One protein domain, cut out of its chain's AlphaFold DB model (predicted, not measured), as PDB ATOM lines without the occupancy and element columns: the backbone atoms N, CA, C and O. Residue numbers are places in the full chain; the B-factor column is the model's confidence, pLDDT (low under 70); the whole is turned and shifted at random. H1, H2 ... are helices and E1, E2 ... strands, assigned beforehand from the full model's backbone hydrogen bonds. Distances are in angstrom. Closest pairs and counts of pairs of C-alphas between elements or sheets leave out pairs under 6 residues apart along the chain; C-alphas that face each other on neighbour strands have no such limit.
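Overview. This is residues 76 to 185 of the 254 residues of an uncharacterized protein of Trypanosoma cruzi (strain CL Brener) (UniProt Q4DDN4). A four-stranded sheet forms one slab, and two helices, H2 and H3, cover one of its faces, running along the strands; no named helix is on the other face. The short helix H1 packs on edge strand E4, and a long loop, residues 82 to 96, leads from it to H2. The printed part has 110 residues, with three named helices and four named strands in the order H1 H2 E1 E2 E3 E4 H3. The sheet's order is E1 E2 E3 E4, mixed, and the class is mixed, helices and strands. The whole is compact and rounded, with a radius of gyration of the C-alphas of 13.3 A and spans of 36 by 29 by 24 A.

Along the chain. H1, residues 76 to 81, begins at C-alpha 76 (299.700, 235.116, 134.929). H2, residues 97 to 116, is 27.6 A long and begins at C-alpha 97 (291.984, 238.732, 145.210). E1 is residues 123 to 126, 10.1 A; E2 137 to 141, 12.8 A; E3 146 to 150, 13.3 A; E4 160 to 165, 14.9 A. H3, residues 172 to 185, is 20.8 A long and ends at C-alpha 185 (310.095, 237.629, 152.278).

Arrangement. E1 and E2 are parallel at 11 degrees, with N 140 and O 125 2.7 A apart. E2, E3 and E4 form a meander, each strand the antiparallel neighbour of the one before. In the hairpin E2 and E3, N 139 and O 148 are 2.8 A apart; in the hairpin E3 and E4, N 164 and O 147 are 2.7 A apart. H1, H2 and H3 on one face of the sheet make two layers, helices over strands. H2 is over E3 and, only just, with 3 C-alphas, over E2, at a height over the sheet of 9.7 A. H3 is over E1 and E2, at a height over the sheet of 11.1 A, on the same face as H2. H2 with residues 98 to 106 alone touches H3, the closest C-alphas being those of Glu 102 and Ala 178, 4.8 A, the same way at a steep tilt of 38 degrees. H1 and H2, a helical hairpin, only just touch, with 3 pairs of C-alphas within 8 A; the closest are those of Leu 79 and Thr 100, 7.0 A. The closest C-alphas of H1 and E4 are those of Ile 80 and Ile 164, 6.3 A. H1 and H3 are apart. Each O i to N i+4 pair is within hydrogen-bond range in H1 and H2, and 9 of 10 in H3.

Size, cuts and confidence. The C-alphas farthest apart are those of Phe 117 and Val 168, 38.2 A. The printed part has no cut. The link from H1 to H2 is long. The mean pLDDT of the printed part is 77.1; residues 81 to 95, 116 to 120, 128 to 133 and 184 to 185 are under 70.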
ATOM      1  N   CYS A  76     300.419 233.972 134.369       86.77
ATOM      2  CA  CYS A  76     299.700 235.116 134.929       86.77
ATOM      3  C   CYS A  76     298.303 235.319 134.318       86.77
ATOM      4  O   CYS A  76     297.384 235.707 135.037       86.77
ATOM      5  N   ASP A  77     298.112 235.018 133.027       83.83
ATOM      6  CA  ASP A  77     296.813 235.155 132.358       83.83
ATOM      7  C   ASP A  77     295.790 234.188 132.976       83.83
ATOM      8  O   ASP A  77     294.644 234.564 133.218       83.83
ATOM      9  N   HIS A  78     296.219 232.970 133.325       79.29
ATOM     10  CA  HIS A  78     295.380 231.988 134.018       79.29
ATOM     11  C   HIS A  78     295.027 232.441 135.438       79.29
ATOM     12  O   HIS A  78     293.876 232.312 135.858       79.29
ATOM     13  N   LEU A  79     295.999 233.006 136.166       77.06
ATOM     14  CA  LEU A  79     295.775 233.535 137.513       77.06
ATOM     15  C   LEU A  79     294.751 234.681 137.510       77.06
ATOM     16  O   LEU A  79     293.915 234.763 138.408       77.06
ATOM     17  N   ILE A  80     294.809 235.547 136.497       77.41
ATOM     18  CA  ILE A  80     293.915 236.702 136.344       77.41
ATOM     19  C   ILE A  80     292.543 236.281 135.786       77.41
ATOM     20  O   ILE A  80     291.522 236.861 136.155       77.41
ATOM     21  N   GLY A  81     292.503 235.283 134.900       69.32
ATOM     22  CA  GLY A  81     291.300 234.874 134.170       69.32
ATOM     23  C   GLY A  81     290.317 233.993 134.949       69.32
ATOM     24  O   GLY A  81     289.133 233.969 134.614       69.32
ATOM     25  N   GLN A  82     290.757 233.276 135.987       61.78
ATOM     26  CA  GLN A  82     289.875 232.403 136.771       61.78
ATOM     27  C   GLN A  82     288.978 233.251 137.696       61.78
ATOM     28  O   GLN A  82     289.459 233.898 138.614       61.78
ATOM     29  N   ARG A  83     287.667 233.312 137.411       54.50
ATOM     30  CA  ARG A  83     286.723 234.360 137.872       54.50
ATOM     31  C   ARG A  83     285.823 234.026 139.080       54.50
ATOM     32  O   ARG A  83     284.743 234.599 139.199       54.50
ATOM     33  N   LEU A  84     286.231 233.168 140.015       53.17
ATOM     34  CA  LEU A  84     285.497 232.998 141.284       53.17
ATOM     35  C   LEU A  84     286.471 232.855 142.458       53.17
ATOM     36  O   LEU A  84     286.934 231.756 142.750       53.17
ATOM     37  N   TRP A  85     286.763 233.971 143.137       54.70
ATOM     38  CA  TRP A  85     287.638 233.999 144.311       54.70
ATOM     39  C   TRP A  85     286.914 234.546 145.537       54.70
ATOM     40  O   TRP A  85     286.565 235.717 145.621       54.70
ATOM     41  N   LEU A  86     286.742 233.688 146.529       54.04
ATOM     42  CA  LEU A  86     286.290 233.981 147.886       54.04
ATOM     43  C   LEU A  86     286.938 232.873 148.765       54.04
ATOM     44  O   LEU A  86     287.140 231.784 148.235       54.04
ATOM     45  N   PRO A  87     287.206 233.018 150.080       50.36
ATOM     46  CA  PRO A  87     286.894 234.200 150.874       50.36
ATOM     47  C   PRO A  87     288.039 234.718 151.766       50.36
ATOM     48  O   PRO A  87     288.339 234.165 152.822       50.36
ATOM     49  N   CYS A  88     288.651 235.848 151.424       48.43
ATOM     50  CA  CYS A  88     289.499 236.587 152.360       48.43
ATOM     51  C   CYS A  88     288.770 236.924 153.672       48.43
ATOM     52  O   CYS A  88     287.836 237.710 153.719       48.43
ATOM     53  N   LYS A  89     289.308 236.413 154.778       51.26
ATOM     54  CA  LYS A  89     289.683 237.220 155.946       51.26
ATOM     55  C   LYS A  89     291.202 237.353 155.881       51.26
ATOM     56  O   LYS A  89     291.931 236.775 156.676       51.26
ATOM     57  N   TYR A  90     291.618 238.044 154.820       62.62
ATOM     58  CA  TYR A  90     292.926 238.111 154.168       62.62
ATOM     59  C   TYR A  90     293.231 237.100 153.038       62.62
ATOM     60  O   TYR A  90     293.533 237.604 151.973       62.62
ATOM     61  N   HIS A  91     293.041 235.769 153.115       57.77
ATOM     62  CA  HIS A  91     293.404 234.885 151.963       57.77
ATOM     63  C   HIS A  91     292.589 233.607 151.731       57.77
ATOM     64  O   HIS A  91     293.053 232.670 151.079       57.77
ATOM     65  N   GLY A  92     291.347 233.564 152.190       47.62
ATOM     66  CA  GLY A  92     290.561 232.341 152.104       47.62
ATOM     67  C   GLY A  92     290.645 231.504 153.373       47.62
ATOM     68  O   GLY A  92     291.492 231.740 154.231       47.62
ATOM     69  N   PRO A  93     289.821 230.456 153.438       44.48
ATOM     70  CA  PRO A  93     290.349 229.120 153.571       44.48
ATOM     71  C   PRO A  93     291.235 228.779 152.376       44.48
ATOM     72  O   PRO A  93     292.301 228.272 152.654       44.48
ATOM     73  N   PHE A  94     290.933 229.177 151.121       51.64
ATOM     74  CA  PHE A  94     291.931 229.211 150.027       51.64
ATOM     75  C   PHE A  94     291.622 230.250 148.912       51.64
ATOM     76  O   PHE A  94     290.567 230.190 148.297       51.64
ATOM     77  N   ARG A  95     292.600 231.131 148.621       61.46
ATOM     78  CA  ARG A  95     292.794 232.029 147.449       61.46
ATOM     79  C   ARG A  95     291.706 233.107 147.194       61.46
ATOM     80  O   ARG A  95     290.671 232.850 146.600       61.46
ATOM     81  N   CYS A  96     291.975 234.356 147.587       74.49
ATOM     82  CA  CYS A  96     291.162 235.551 147.273       74.49
ATOM     83  C   CYS A  96     291.908 236.530 146.335       74.49
ATOM     84  O   CYS A  96     293.071 236.295 146.002       74.49
ATOM     85  N   SER A  97     291.311 237.680 145.995       80.84
ATOM     86  CA  SER A  97     291.984 238.732 145.210       80.84
ATOM     87  C   SER A  97     293.281 239.214 145.866       80.84
ATOM     88  O   SER A  97     294.288 239.375 145.182       80.84
ATOM     89  N   CYS A  98     293.308 239.355 147.196       81.68
ATOM     90  CA  CYS A  98     294.537 239.661 147.936       81.68
ATOM     91  C   CYS A  98     295.646 238.611 147.694       81.68
ATOM     92  O   CYS A  98     296.819 238.960 147.648       81.68
ATOM     93  N   HIS A  99     295.317 237.328 147.497       81.07
ATOM     94  CA  HIS A  99     296.317 236.265 147.260       81.07
ATOM     95  C   HIS A  99     296.926 236.404 145.875       81.07
ATOM     96  O   HIS A  99     298.130 236.265 145.680       81.07
ATOM     97  N   THR A 100     296.074 236.711 144.904       82.65
ATOM     98  CA  THR A 100     296.500 237.012 143.543       82.65
ATOM     99  C   THR A 100     297.396 238.244 143.521       82.65
ATOM    100  O   THR A 100     298.455 238.197 142.904       82.65
ATOM    101  N   LEU A 101     297.040 239.310 144.242       87.87
ATOM    102  CA  LEU A 101     297.878 240.507 144.349       87.87
ATOM    103  C   LEU A 101     299.231 240.218 145.006       87.87
ATOM    104  O   LEU A 101     300.244 240.697 144.508       87.87
ATOM    105  N   GLU A 102     299.270 239.392 146.055       86.01
ATOM    106  CA  GLU A 102     300.526 238.929 146.656       86.01
ATOM    107  C   GLU A 102     301.380 238.151 145.643       86.01
ATOM    108  O   GLU A 102     302.562 238.447 145.461       86.01
ATOM    109  N   LYS A 103     300.788 237.172 144.946       86.33
ATOM    110  CA  LYS A 103     301.485 236.368 143.930       86.33
ATOM    111  C   LYS A 103     302.025 237.215 142.789       86.33
ATOM    112  O   LYS A 103     303.166 237.023 142.380       86.33
ATOM    113  N   ILE A 104     301.223 238.154 142.296       89.26
ATOM    114  CA  ILE A 104     301.649 239.081 141.256       89.26
ATOM    115  C   ILE A 104     302.794 239.944 141.773       89.26
ATOM    116  O   ILE A 104     303.816 240.040 141.101       89.26
ATOM    117  N   ALA A 105     302.663 240.529 142.967       89.44
ATOM    118  CA  ALA A 105     303.715 241.348 143.544       89.44
ATOM    119  C   ALA A 105     305.029 240.563 143.680       89.44
ATOM    120  O   ALA A 105     306.072 241.033 143.233       89.44
ATOM    121  N   ARG A 106     304.972 239.327 144.192       88.21
ATOM    122  CA  ARG A 106     306.120 238.412 144.281       88.21
ATOM    123  C   ARG A 106     306.737 238.134 142.910       88.21
ATOM    124  O   ARG A 106     307.953 238.258 142.767       88.21
ATOM    125  N   GLY A 107     305.908 237.824 141.915       89.02
ATOM    126  CA  GLY A 107     306.354 237.614 140.542       89.02
ATOM    127  C   GLY A 107     307.079 238.839 139.990       89.02
ATOM    128  O   GLY A 107     308.133 238.694 139.377       89.02
ATOM    129  N   VAL A 108     306.552 240.058 140.203       88.70
ATOM    130  CA  VAL A 108     307.189 241.287 139.684       88.70
ATOM    131  C   VAL A 108     308.554 241.476 140.330       88.70
ATOM    132  O   VAL A 108     309.522 241.782 139.645       88.70
ATOM    133  N   LEU A 109     308.652 241.240 141.639       83.88
ATOM    134  CA  LEU A 109     309.913 241.360 142.366       83.88
ATOM    135  C   LEU A 109     310.949 240.324 141.920       83.88
ATOM    136  O   LEU A 109     312.140 240.637 141.913       83.88
ATOM    137  N   GLN A 110     310.523 239.100 141.590       85.28
ATOM    138  CA  GLN A 110     311.390 238.069 141.012       85.28
ATOM    139  C   GLN A 110     311.865 238.488 139.619       85.28
ATOM    140  O   GLN A 110     313.065 238.501 139.372       85.28
ATOM    141  N   LEU A 111     310.954 238.964 138.772       86.76
ATOM    142  CA  LEU A 111     311.269 239.455 137.432       86.76
ATOM    143  C   LEU A 111     312.252 240.638 137.449       86.76
ATOM    144  O   LEU A 111     313.204 240.676 136.673       86.76
ATOM    145  N   GLU A 112     312.060 241.606 138.351       83.40
ATOM    146  CA  GLU A 112     313.003 242.715 138.543       83.40
ATOM    147  C   GLU A 112     314.396 242.210 138.935       83.40
ATOM    148  O   GLU A 112     315.393 242.699 138.410       83.40
ATOM    149  N   ARG A 113     314.482 241.220 139.834       80.57
ATOM    150  CA  ARG A 113     315.762 240.614 140.236       80.57
ATOM    151  C   ARG A 113     316.432 239.889 139.077       80.57
ATOM    152  O   ARG A 113     317.638 240.011 138.909       80.57
ATOM    153  N   GLU A 114     315.650 239.166 138.284       81.20
ATOM    154  CA  GLU A 114     316.136 238.406 137.135       81.20
ATOM    155  C   GLU A 114     316.694 239.319 136.033       81.20
ATOM    156  O   GLU A 114     317.669 238.935 135.389       81.20
ATOM    157  N   LEU A 115     316.123 240.519 135.845       79.14
ATOM    158  CA  LEU A 115     316.444 241.407 134.717       79.14
ATOM    159  C   LEU A 115     317.280 242.645 135.044       79.14
ATOM    160  O   LEU A 115     318.001 243.129 134.175       79.14
ATOM    161  N   LEU A 116     317.112 243.248 136.223       67.16
ATOM    162  CA  LEU A 116     317.513 244.643 136.414       67.16
ATOM    163  C   LEU A 116     318.721 244.869 137.312       67.16
ATOM    164  O   LEU A 116     319.195 246.001 137.307       67.16
ATOM    165  N   PHE A 117     319.243 243.857 138.017       62.51
ATOM    166  CA  PHE A 117     320.359 243.917 138.996       62.51
ATOM    167  C   PHE A 117     320.160 244.912 140.166       62.51
ATOM    168  O   PHE A 117     320.620 244.689 141.281       62.51
ATOM    169  N   PHE A 118     319.421 245.992 139.943       56.11
ATOM    170  CA  PHE A 118     319.042 247.020 140.882       56.11
ATOM    171  C   PHE A 118     317.670 246.713 141.471       56.11
ATOM    172  O   PHE A 118     316.764 246.290 140.746       56.11
ATOM    173  N   PRO A 119     317.469 246.998 142.768       55.84
ATOM    174  CA  PRO A 119     316.173 246.885 143.402       55.84
ATOM    175  C   PRO A 119     315.288 248.033 142.915       55.84
ATOM    176  O   PRO A 119     315.058 249.010 143.631       55.84
ATOM    177  N   ARG A 120     314.756 247.910 141.695       61.64
ATOM    178  CA  ARG A 120     313.491 248.572 141.407       61.64
ATOM    179  C   ARG A 120     312.457 248.016 142.384       61.64
ATOM    180  O   ARG A 120     312.616 246.941 142.978       61.64
ATOM    181  N   LYS A 121     311.515 248.882 142.722       70.47
ATOM    182  CA  LYS A 121     310.464 248.574 143.672       70.47
ATOM    183  C   LYS A 121     309.174 248.668 142.897       70.47
ATOM    184  O   LYS A 121     308.840 249.745 142.407       70.47
ATOM    185  N   LEU A 122     308.461 247.550 142.850       82.45
ATOM    186  CA  LEU A 122     307.056 247.545 142.506       82.45
ATOM    187  C   LEU A 122     306.327 248.594 143.357       82.45
ATOM    188  O   LEU A 122     306.333 248.506 144.587       82.45
ATOM    189  N   THR A 123     305.721 249.583 142.706       84.60
ATOM    190  CA  THR A 123     304.936 250.609 143.399       84.60
ATOM    191  C   THR A 123     303.470 250.199 143.468       84.60
ATOM    192  O   THR A 123     302.987 249.388 142.675       84.60
ATOM    193  N   VAL A 124     302.754 250.731 144.454       84.93
ATOM    194  CA  VAL A 124     301.326 250.470 144.626       84.93
ATOM    195  C   VAL A 124     300.616 251.795 144.708       84.93
ATOM    196  O   VAL A 124     300.936 252.630 145.551       84.93
ATOM    197  N   LEU A 125     299.678 251.982 143.793       86.28
ATOM    198  CA  LEU A 125     298.964 253.227 143.589       86.28
ATOM    199  C   LEU A 125     297.493 252.977 143.879       86.28
ATOM    200  O   LEU A 125     296.879 252.135 143.233       86.28
ATOM    201  N   MET A 126     296.941 253.701 144.845       84.17
ATOM    202  CA  MET A 126     295.498 253.761 145.074       84.17
ATOM    203  C   MET A 126     294.912 254.936 144.275       84.17
ATOM    204  O   MET A 126     295.659 255.815 143.833       84.17
ATOM    205  N   ASN A 127     293.589 254.951 144.095       74.84
ATOM    206  CA  ASN A 127     292.857 255.983 143.353       74.84
ATOM    207  C   ASN A 127     293.422 257.411 143.512       74.84
ATOM    208  O   ASN A 127     293.603 257.898 144.626       74.84
ATOM    209  N   ASN A 128     293.631 258.074 142.364       63.02
ATOM    210  CA  ASN A 128     294.166 259.435 142.169       63.02
ATOM    211  C   ASN A 128     295.682 259.638 142.340       63.02
ATOM    212  O   ASN A 128     296.135 260.781 142.322       63.02
ATOM    213  N   ALA A 129     296.483 258.579 142.453       68.51
ATOM    214  CA  ALA A 129     297.936 258.723 142.382       68.51
ATOM    215  C   ALA A 129     298.430 258.822 140.924       68.51
ATOM    216  O   ALA A 129     297.929 258.136 140.028       68.51
ATOM    217  N   GLU A 130     299.430 259.672 140.682       66.14
ATOM    218  CA  GLU A 130     300.059 259.799 139.367       66.14
ATOM    219  C   GLU A 130     300.719 258.479 138.947       66.14
ATOM    220  O   GLU A 130     301.393 257.808 139.731       66.14
ATOM    221  N   LYS A 131     300.511 258.084 137.686       69.52
ATOM    222  CA  LYS A 131     301.112 256.869 137.126       69.52
ATOM    223  C   LYS A 131     302.629 257.041 137.062       69.52
ATOM    224  O   LYS A 131     303.117 258.014 136.495       69.52
ATOM    225  N   HIS A 132     303.378 256.064 137.566       65.63
ATOM    226  CA  HIS A 132     304.833 256.052 137.432       65.63
ATOM    227  C   HIS A 132     305.259 255.326 136.153       65.63
ATOM    228  O   HIS A 132     305.013 254.135 135.990       65.63
ATOM    229  N   GLU A 133     305.940 256.023 135.244       68.31
ATOM    230  CA  GLU A 133     306.390 255.427 133.973       68.31
ATOM    231  C   GLU A 133     307.686 254.607 134.107       68.31
ATOM    232  O   GLU A 133     307.969 253.743 133.278       68.31
ATOM    233  N   ASN A 134     308.447 254.824 135.183       75.64
ATOM    234  CA  ASN A 134     309.826 254.340 135.314       75.64
ATOM    235  C   ASN A 134     309.990 253.069 136.166       75.64
ATOM    236  O   ASN A 134     311.109 252.580 136.333       75.64
ATOM    237  N   ALA A 135     308.913 252.520 136.721       79.51
ATOM    238  CA  ALA A 135     308.948 251.315 137.545       79.51
ATOM    239  C   ALA A 135     307.660 250.510 137.360       79.51
ATOM    240  O   ALA A 135     306.627 251.106 137.031       79.51
ATOM    241  N   PRO A 136     307.693 249.184 137.568       87.76
ATOM    242  CA  PRO A 136     306.473 248.408 137.532       87.76
ATOM    243  C   PRO A 136     305.578 248.827 138.702       87.76
ATOM    244  O   PRO A 136     306.062 249.181 139.780       87.76
ATOM    245  N   PHE A 137     304.264 248.805 138.502       89.64
ATOM    246  CA  PHE A 137     303.311 249.226 139.523       89.64
ATOM    247  C   PHE A 137     301.990 248.466 139.466       89.64
ATOM    248  O   PHE A 137     301.553 248.022 138.404       89.64
ATOM    249  N   ILE A 138     301.334 248.341 140.621       90.63
ATOM    250  CA  ILE A 138     299.955 247.869 140.746       90.63
ATOM    251  C   ILE A 138     299.074 249.086 141.021       90.63
ATOM    252  O   ILE A 138     299.210 249.737 142.053       90.63
ATOM    253  N   HIS A 139     298.170 249.392 140.097       90.43
ATOM    254  CA  HIS A 139     297.129 250.398 140.285       90.43
ATOM    255  C   HIS A 139     295.873 249.737 140.840       90.43
ATOM    256  O   HIS A 139     295.371 248.794 140.238       90.43
ATOM    257  N   ILE A 140     295.358 250.241 141.951       89.72
ATOM    258  CA  ILE A 140     294.164 249.759 142.632       89.72
ATOM    259  C   ILE A 140     293.109 250.854 142.547       89.72
ATOM    260  O   ILE A 140     293.195 251.892 143.208       89.72
ATOM    261  N   ASP A 141     292.090 250.587 141.743       89.09
ATOM    262  CA  ASP A 141     290.897 251.402 141.677       89.09
ATOM    263  C   ASP A 141     289.872 250.889 142.688       89.09
ATOM    264  O   ASP A 141     289.173 249.899 142.470       89.09
ATOM    265  N   THR A 142     289.784 251.568 143.826       83.35
ATOM    266  CA  THR A 142     288.844 251.238 144.902       83.35
ATOM    267  C   THR A 142     287.385 251.535 144.545       83.35
ATOM    268  O   THR A 142     286.493 250.884 145.090       83.35
ATOM    269  N   LEU A 143     287.133 252.478 143.629       86.46
ATOM    270  CA  LEU A 143     285.794 252.879 143.191       86.46
ATOM    271  C   LEU A 143     285.212 251.820 142.259       86.46
ATOM    272  O   LEU A 143     284.128 251.300 142.511       86.46
ATOM    273  N   ASN A 144     285.968 251.453 141.225       87.55
ATOM    274  CA  ASN A 144     285.574 250.400 140.291       87.55
ATOM    275  C   ASN A 144     285.844 248.995 140.840       87.55
ATOM    276  O   ASN A 144     285.396 248.013 140.250       87.55
ATOM    277  N   ARG A 145     286.547 248.896 141.978       84.84
ATOM    278  CA  ARG A 145     287.012 247.649 142.591       84.84
ATOM    279  C   ARG A 145     287.798 246.814 141.599       84.84
ATOM    280  O   ARG A 145     287.437 245.682 141.288       84.84
ATOM    281  N   THR A 146     288.877 247.386 141.087       88.39
ATOM    282  CA  THR A 146     289.756 246.713 140.139       88.39
ATOM    283  C   THR A 146     291.218 246.934 140.488       88.39
ATOM    284  O   THR A 146     291.582 247.928 141.109       88.39
ATOM    285  N   ALA A 147     292.076 245.999 140.099       88.71
ATOM    286  CA  ALA A 147     293.517 246.172 140.143       88.71
ATOM    287  C   ALA A 147     294.130 245.921 138.765       88.71
ATOM    288  O   ALA A 147     293.735 244.992 138.066       88.71
ATOM    289  N   THR A 148     295.110 246.729 138.377       89.42
ATOM    290  CA  THR A 148     295.823 246.600 137.105       89.42
ATOM    291  C   THR A 148     297.315 246.645 137.325       89.42
ATOM    292  O   THR A 148     297.827 247.514 138.026       89.42
ATOM    293  N   VAL A 149     298.016 245.709 136.697       90.60
ATOM    294  CA  VAL A 149     299.455 245.536 136.869       90.60
ATOM    295  C   VAL A 149     300.149 246.066 135.630       90.60
ATOM    296  O   VAL A 149     299.873 245.637 134.512       90.60
ATOM    297  N   TYR A 150     301.064 246.999 135.832       90.37
ATOM    298  CA  TYR A 150     301.850 247.621 134.784       90.37
ATOM    299  C   TYR A 150     303.300 247.209 134.970       90.37
ATOM    300  O   TYR A 150     303.894 247.496 136.003       90.37
ATOM    301  N   LEU A 151     303.897 246.582 133.960       88.74
ATOM    302  CA  LEU A 151     305.326 246.249 133.964       88.74
ATOM    303  C   LEU A 151     306.183 247.347 133.311       88.74
ATOM    304  O   LEU A 151     307.203 247.072 132.684       88.74
ATOM    305  N   SER A 152     305.744 248.605 133.424       82.30
ATOM    306  CA  SER A 152     306.467 249.765 132.897       82.30
ATOM    307  C   SER A 152     307.858 249.878 133.533       82.30
ATOM    308  O   SER A 152     308.062 249.520 134.686       82.30
ATOM    309  N   GLY A 153     308.847 250.354 132.777       76.55
ATOM    310  CA  GLY A 153     310.221 250.525 133.256       76.55
ATOM    311  C   GLY A 153     311.113 249.279 133.176       76.55
ATOM    312  O   GLY A 153     312.335 249.432 133.199       76.55
ATOM    313  N   LEU A 154     310.571 248.068 133.035       81.07
ATOM    314  CA  LEU A 154     311.391 246.885 132.745       81.07
ATOM    315  C   LEU A 154     311.985 246.967 131.323       81.07
ATOM    316  O   LEU A 154     311.406 247.643 130.471       81.07
ATOM    317  N   PRO A 155     313.109 246.283 131.021       75.98
ATOM    318  CA  PRO A 155     313.709 246.250 129.683       75.98
ATOM    319  C   PRO A 155     312.926 245.303 128.753       75.98
ATOM    320  O   PRO A 155     313.498 244.497 128.034       75.98
ATOM    321  N   LEU A 156     311.601 245.362 128.823       80.04
ATOM    322  CA  LEU A 156     310.629 244.495 128.169       80.04
ATOM    323  C   LEU A 156     309.596 245.373 127.453       80.04
ATOM    324  O   LEU A 156     309.434 246.542 127.825       80.04
ATOM    325  N   PRO A 157     308.847 244.846 126.467       77.85
ATOM    326  CA  PRO A 157     307.717 245.567 125.906       77.85
ATOM    327  C   PRO A 157     306.748 245.945 127.023       77.85
ATOM    328  O   PRO A 157     306.445 245.130 127.906       77.85
ATOM    329  N   LYS A 158     306.247 247.184 126.985       82.24
ATOM    330  CA  LYS A 158     305.270 247.660 127.964       82.24
ATOM    331  C   LYS A 158     304.086 246.696 127.989       82.24
ATOM    332  O   LYS A 158     303.343 246.593 127.019       82.24
ATOM    333  N   SER A 159     303.915 246.024 129.121       84.15
ATOM    334  CA  SER A 159     302.867 245.029 129.318       84.15
ATOM    335  C   SER A 159     301.919 245.490 130.419       84.15
ATOM    336  O   SER A 159     302.360 245.933 131.485       84.15
ATOM    337  N   VAL A 160     300.618 245.403 130.143       87.68
ATOM    338  CA  VAL A 160     299.541 245.747 131.076       87.68
ATOM    339  C   VAL A 160     298.696 244.507 131.302       87.68
ATOM    340  O   VAL A 160     298.113 243.970 130.363       87.68
ATOM    341  N   TYR A 161     298.619 244.063 132.550       83.93
ATOM    342  CA  TYR A 161     297.875 242.874 132.931       83.93
ATOM    343  C   TYR A 161     296.622 243.266 133.705       83.93
ATOM    344  O   TYR A 161     296.668 243.504 134.912       83.93
ATOM    345  N   GLY A 162     295.522 243.297 132.943       70.46
ATOM    346  CA  GLY A 162     294.138 243.111 133.381       70.46
ATOM    347  C   GLY A 162     293.529 244.163 134.307       70.46
ATOM    348  O   GLY A 162     294.200 244.892 135.017       70.46
ATOM    349  N   SER A 163     292.200 244.206 134.320       76.52
ATOM    350  CA  SER A 163     291.404 244.806 135.391       76.52
ATOM    351  C   SER A 163     290.920 243.662 136.284       76.52
ATOM    352  O   SER A 163     289.875 243.066 136.029       76.52
ATOM    353  N   ILE A 164     291.727 243.298 137.277       84.26
ATOM    354  CA  ILE A 164     291.459 242.237 138.253       84.26
ATOM    355  C   ILE A 164     290.341 242.728 139.169       84.26
ATOM    356  O   ILE A 164     290.573 243.621 139.978       84.26
ATOM    357  N   SER A 165     289.131 242.186 139.042       83.96
ATOM    358  CA  SER A 165     288.015 242.559 139.915       83.96
ATOM    359  C   SER A 165     288.329 242.232 141.378       83.96
ATOM    360  O   SER A 165     288.719 241.114 141.700       83.96
ATOM    361  N   LEU A 166     288.139 243.212 142.254       83.11
ATOM    362  CA  LEU A 166     288.271 243.108 143.701       83.11
ATOM    363  C   LEU A 166     286.883 242.864 144.303       83.11
ATOM    364  O   LEU A 166     285.887 243.457 143.878       83.11
ATOM    365  N   HIS A 167     286.793 241.983 145.294       78.44
ATOM    366  CA  HIS A 167     285.519 241.605 145.896       78.44
ATOM    367  C   HIS A 167     285.204 242.436 147.144       78.44
ATOM    368  O   HIS A 167     286.056 243.112 147.703       78.44
ATOM    369  N   VAL A 168     283.951 242.373 147.617       73.50
ATOM    370  CA  VAL A 168     283.481 243.139 148.793       73.50
ATOM    371  C   VAL A 168     284.304 242.844 150.054       73.50
ATOM    372  O   VAL A 168     284.432 243.714 150.908       73.50
ATOM    373  N   MET A 169     284.845 241.629 150.174       71.44
ATOM    374  CA  MET A 169     285.683 241.227 151.309       71.44
ATOM    375  C   MET A 169     287.137 241.714 151.197       71.44
ATOM    376  O   MET A 169     287.867 241.645 152.184       71.44
ATOM    377  N   ASP A 170     287.564 242.193 150.025       78.64
ATOM    378  CA  ASP A 170     288.888 242.771 149.819       78.64
ATOM    379  C   ASP A 170     288.833 244.270 150.161       78.64
ATOM    380  O   ASP A 170     288.463 245.110 149.340       78.64
ATOM    381  N   ASP A 171     289.175 244.612 151.402       82.51
ATOM    382  CA  ASP A 171     289.361 246.001 151.826       82.51
ATOM    383  C   ASP A 171     290.797 246.496 151.558       82.51
ATOM    384  O   ASP A 171     291.732 245.712 151.371       82.51
ATOM    385  N   GLU A 172     290.999 247.813 151.575       84.27
ATOM    386  CA  GLU A 172     292.309 248.442 151.349       84.27
ATOM    387  C   GLU A 172     293.405 247.875 152.268       84.27
ATOM    388  O   GLU A 172     294.543 247.667 151.844       84.27
ATOM    389  N   ARG A 173     293.064 247.551 153.525       84.93
ATOM    390  CA  ARG A 173     294.004 246.990 154.508       84.93
ATOM    391  C   ARG A 173     294.416 245.566 154.155       84.93
ATOM    392  O   ARG A 173     295.563 245.187 154.378       84.93
ATOM    393  N   SER A 174     293.497 244.746 153.664       83.45
ATOM    394  CA  SER A 174     293.758 243.381 153.212       83.45
ATOM    395  C   SER A 174     294.631 243.389 151.962       83.45
ATOM    396  O   SER A 174     295.634 242.684 151.928       83.45
ATOM    397  N   ILE A 175     294.361 244.283 151.013       85.92
ATOM    398  CA  ILE A 175     295.185 244.448 149.816       85.92
ATOM    399  C   ILE A 175     296.595 244.925 150.181       85.92
ATOM    400  O   ILE A 175     297.588 244.352 149.732       85.92
ATOM    401  N   THR A 176     296.691 245.929 151.053       86.26
ATOM    402  CA  THR A 176     297.973 246.472 151.523       86.26
ATOM    403  C   THR A 176     298.795 245.404 152.232       86.26
ATOM    404  O   THR A 176     299.990 245.281 151.974       86.26
ATOM    405  N   ARG A 177     298.164 244.585 153.085       85.39
ATOM    406  CA  ARG A 177     298.833 243.447 153.722       85.39
ATOM    407  C   ARG A 177     299.325 242.428 152.696       85.39
ATOM    408  O   ARG A 177     300.450 241.979 152.851       85.39
ATOM    409  N   ALA A 178     298.543 242.131 151.654       85.26
ATOM    410  CA  ALA A 178     298.857 241.151 150.592       85.26
ATOM    411  C   ALA A 178     300.124 241.516 149.871       85.26
ATOM    412  O   ALA A 178     301.064 240.738 149.737       85.26
ATOM    413  N   ILE A 179     300.138 242.765 149.466       86.70
ATOM    414  CA  ILE A 179     301.271 243.387 148.839       86.70
ATOM    415  C   ILE A 179     302.451 243.356 149.813       86.70
ATOM    416  O   ILE A 179     303.485 242.799 149.468       86.70
ATOM    417  N   ALA A 180     302.293 243.855 151.044       85.49
ATOM    418  CA  ALA A 180     303.358 243.874 152.049       85.49
ATOM    419  C   ALA A 180     303.931 242.478 152.359       85.49
ATOM    420  O   ALA A 180     305.142 242.350 152.507       85.49
ATOM    421  N   ALA A 181     303.100 241.434 152.395       83.61
ATOM    422  CA  ALA A 181     303.524 240.052 152.603       83.61
ATOM    423  C   ALA A 181     304.427 239.548 151.467       83.61
ATOM    424  O   ALA A 181     305.412 238.855 151.717       83.61
ATOM    425  N   ALA A 182     304.171 239.974 150.226       81.44
ATOM    426  CA  ALA A 182     305.070 239.692 149.109       81.44
ATOM    427  C   ALA A 182     306.449 240.359 149.278       81.44
ATOM    428  O   ALA A 182     307.449 239.837 148.783       81.44
ATOM    429  N   PHE A 183     306.518 241.499 149.979       75.62
ATOM    430  CA  PHE A 183     307.776 242.190 150.278       75.62
ATOM    431  C   PHE A 183     308.471 241.665 151.538       75.62
ATOM    432  O   PHE A 183     309.695 241.747 151.605       75.62
ATOM    433  N   SER A 184     307.741 241.123 152.520       67.93
ATOM    434  CA  SER A 184     308.325 240.687 153.797       67.93
ATOM    435  C   SER A 184     309.273 239.494 153.663       67.93
ATOM    436  O   SER A 184     310.179 239.345 154.478       67.93
ATOM    437  N   ASP A 185     309.143 238.704 152.594       57.31
ATOM    438  CA  ASP A 185     310.095 237.629 152.278       57.31
ATOM    439  C   ASP A 185     311.462 238.165 151.780       57.31
ATOM    440  O   ASP A 185     312.407 237.388 151.627       57.31
TER     441      ASP A 185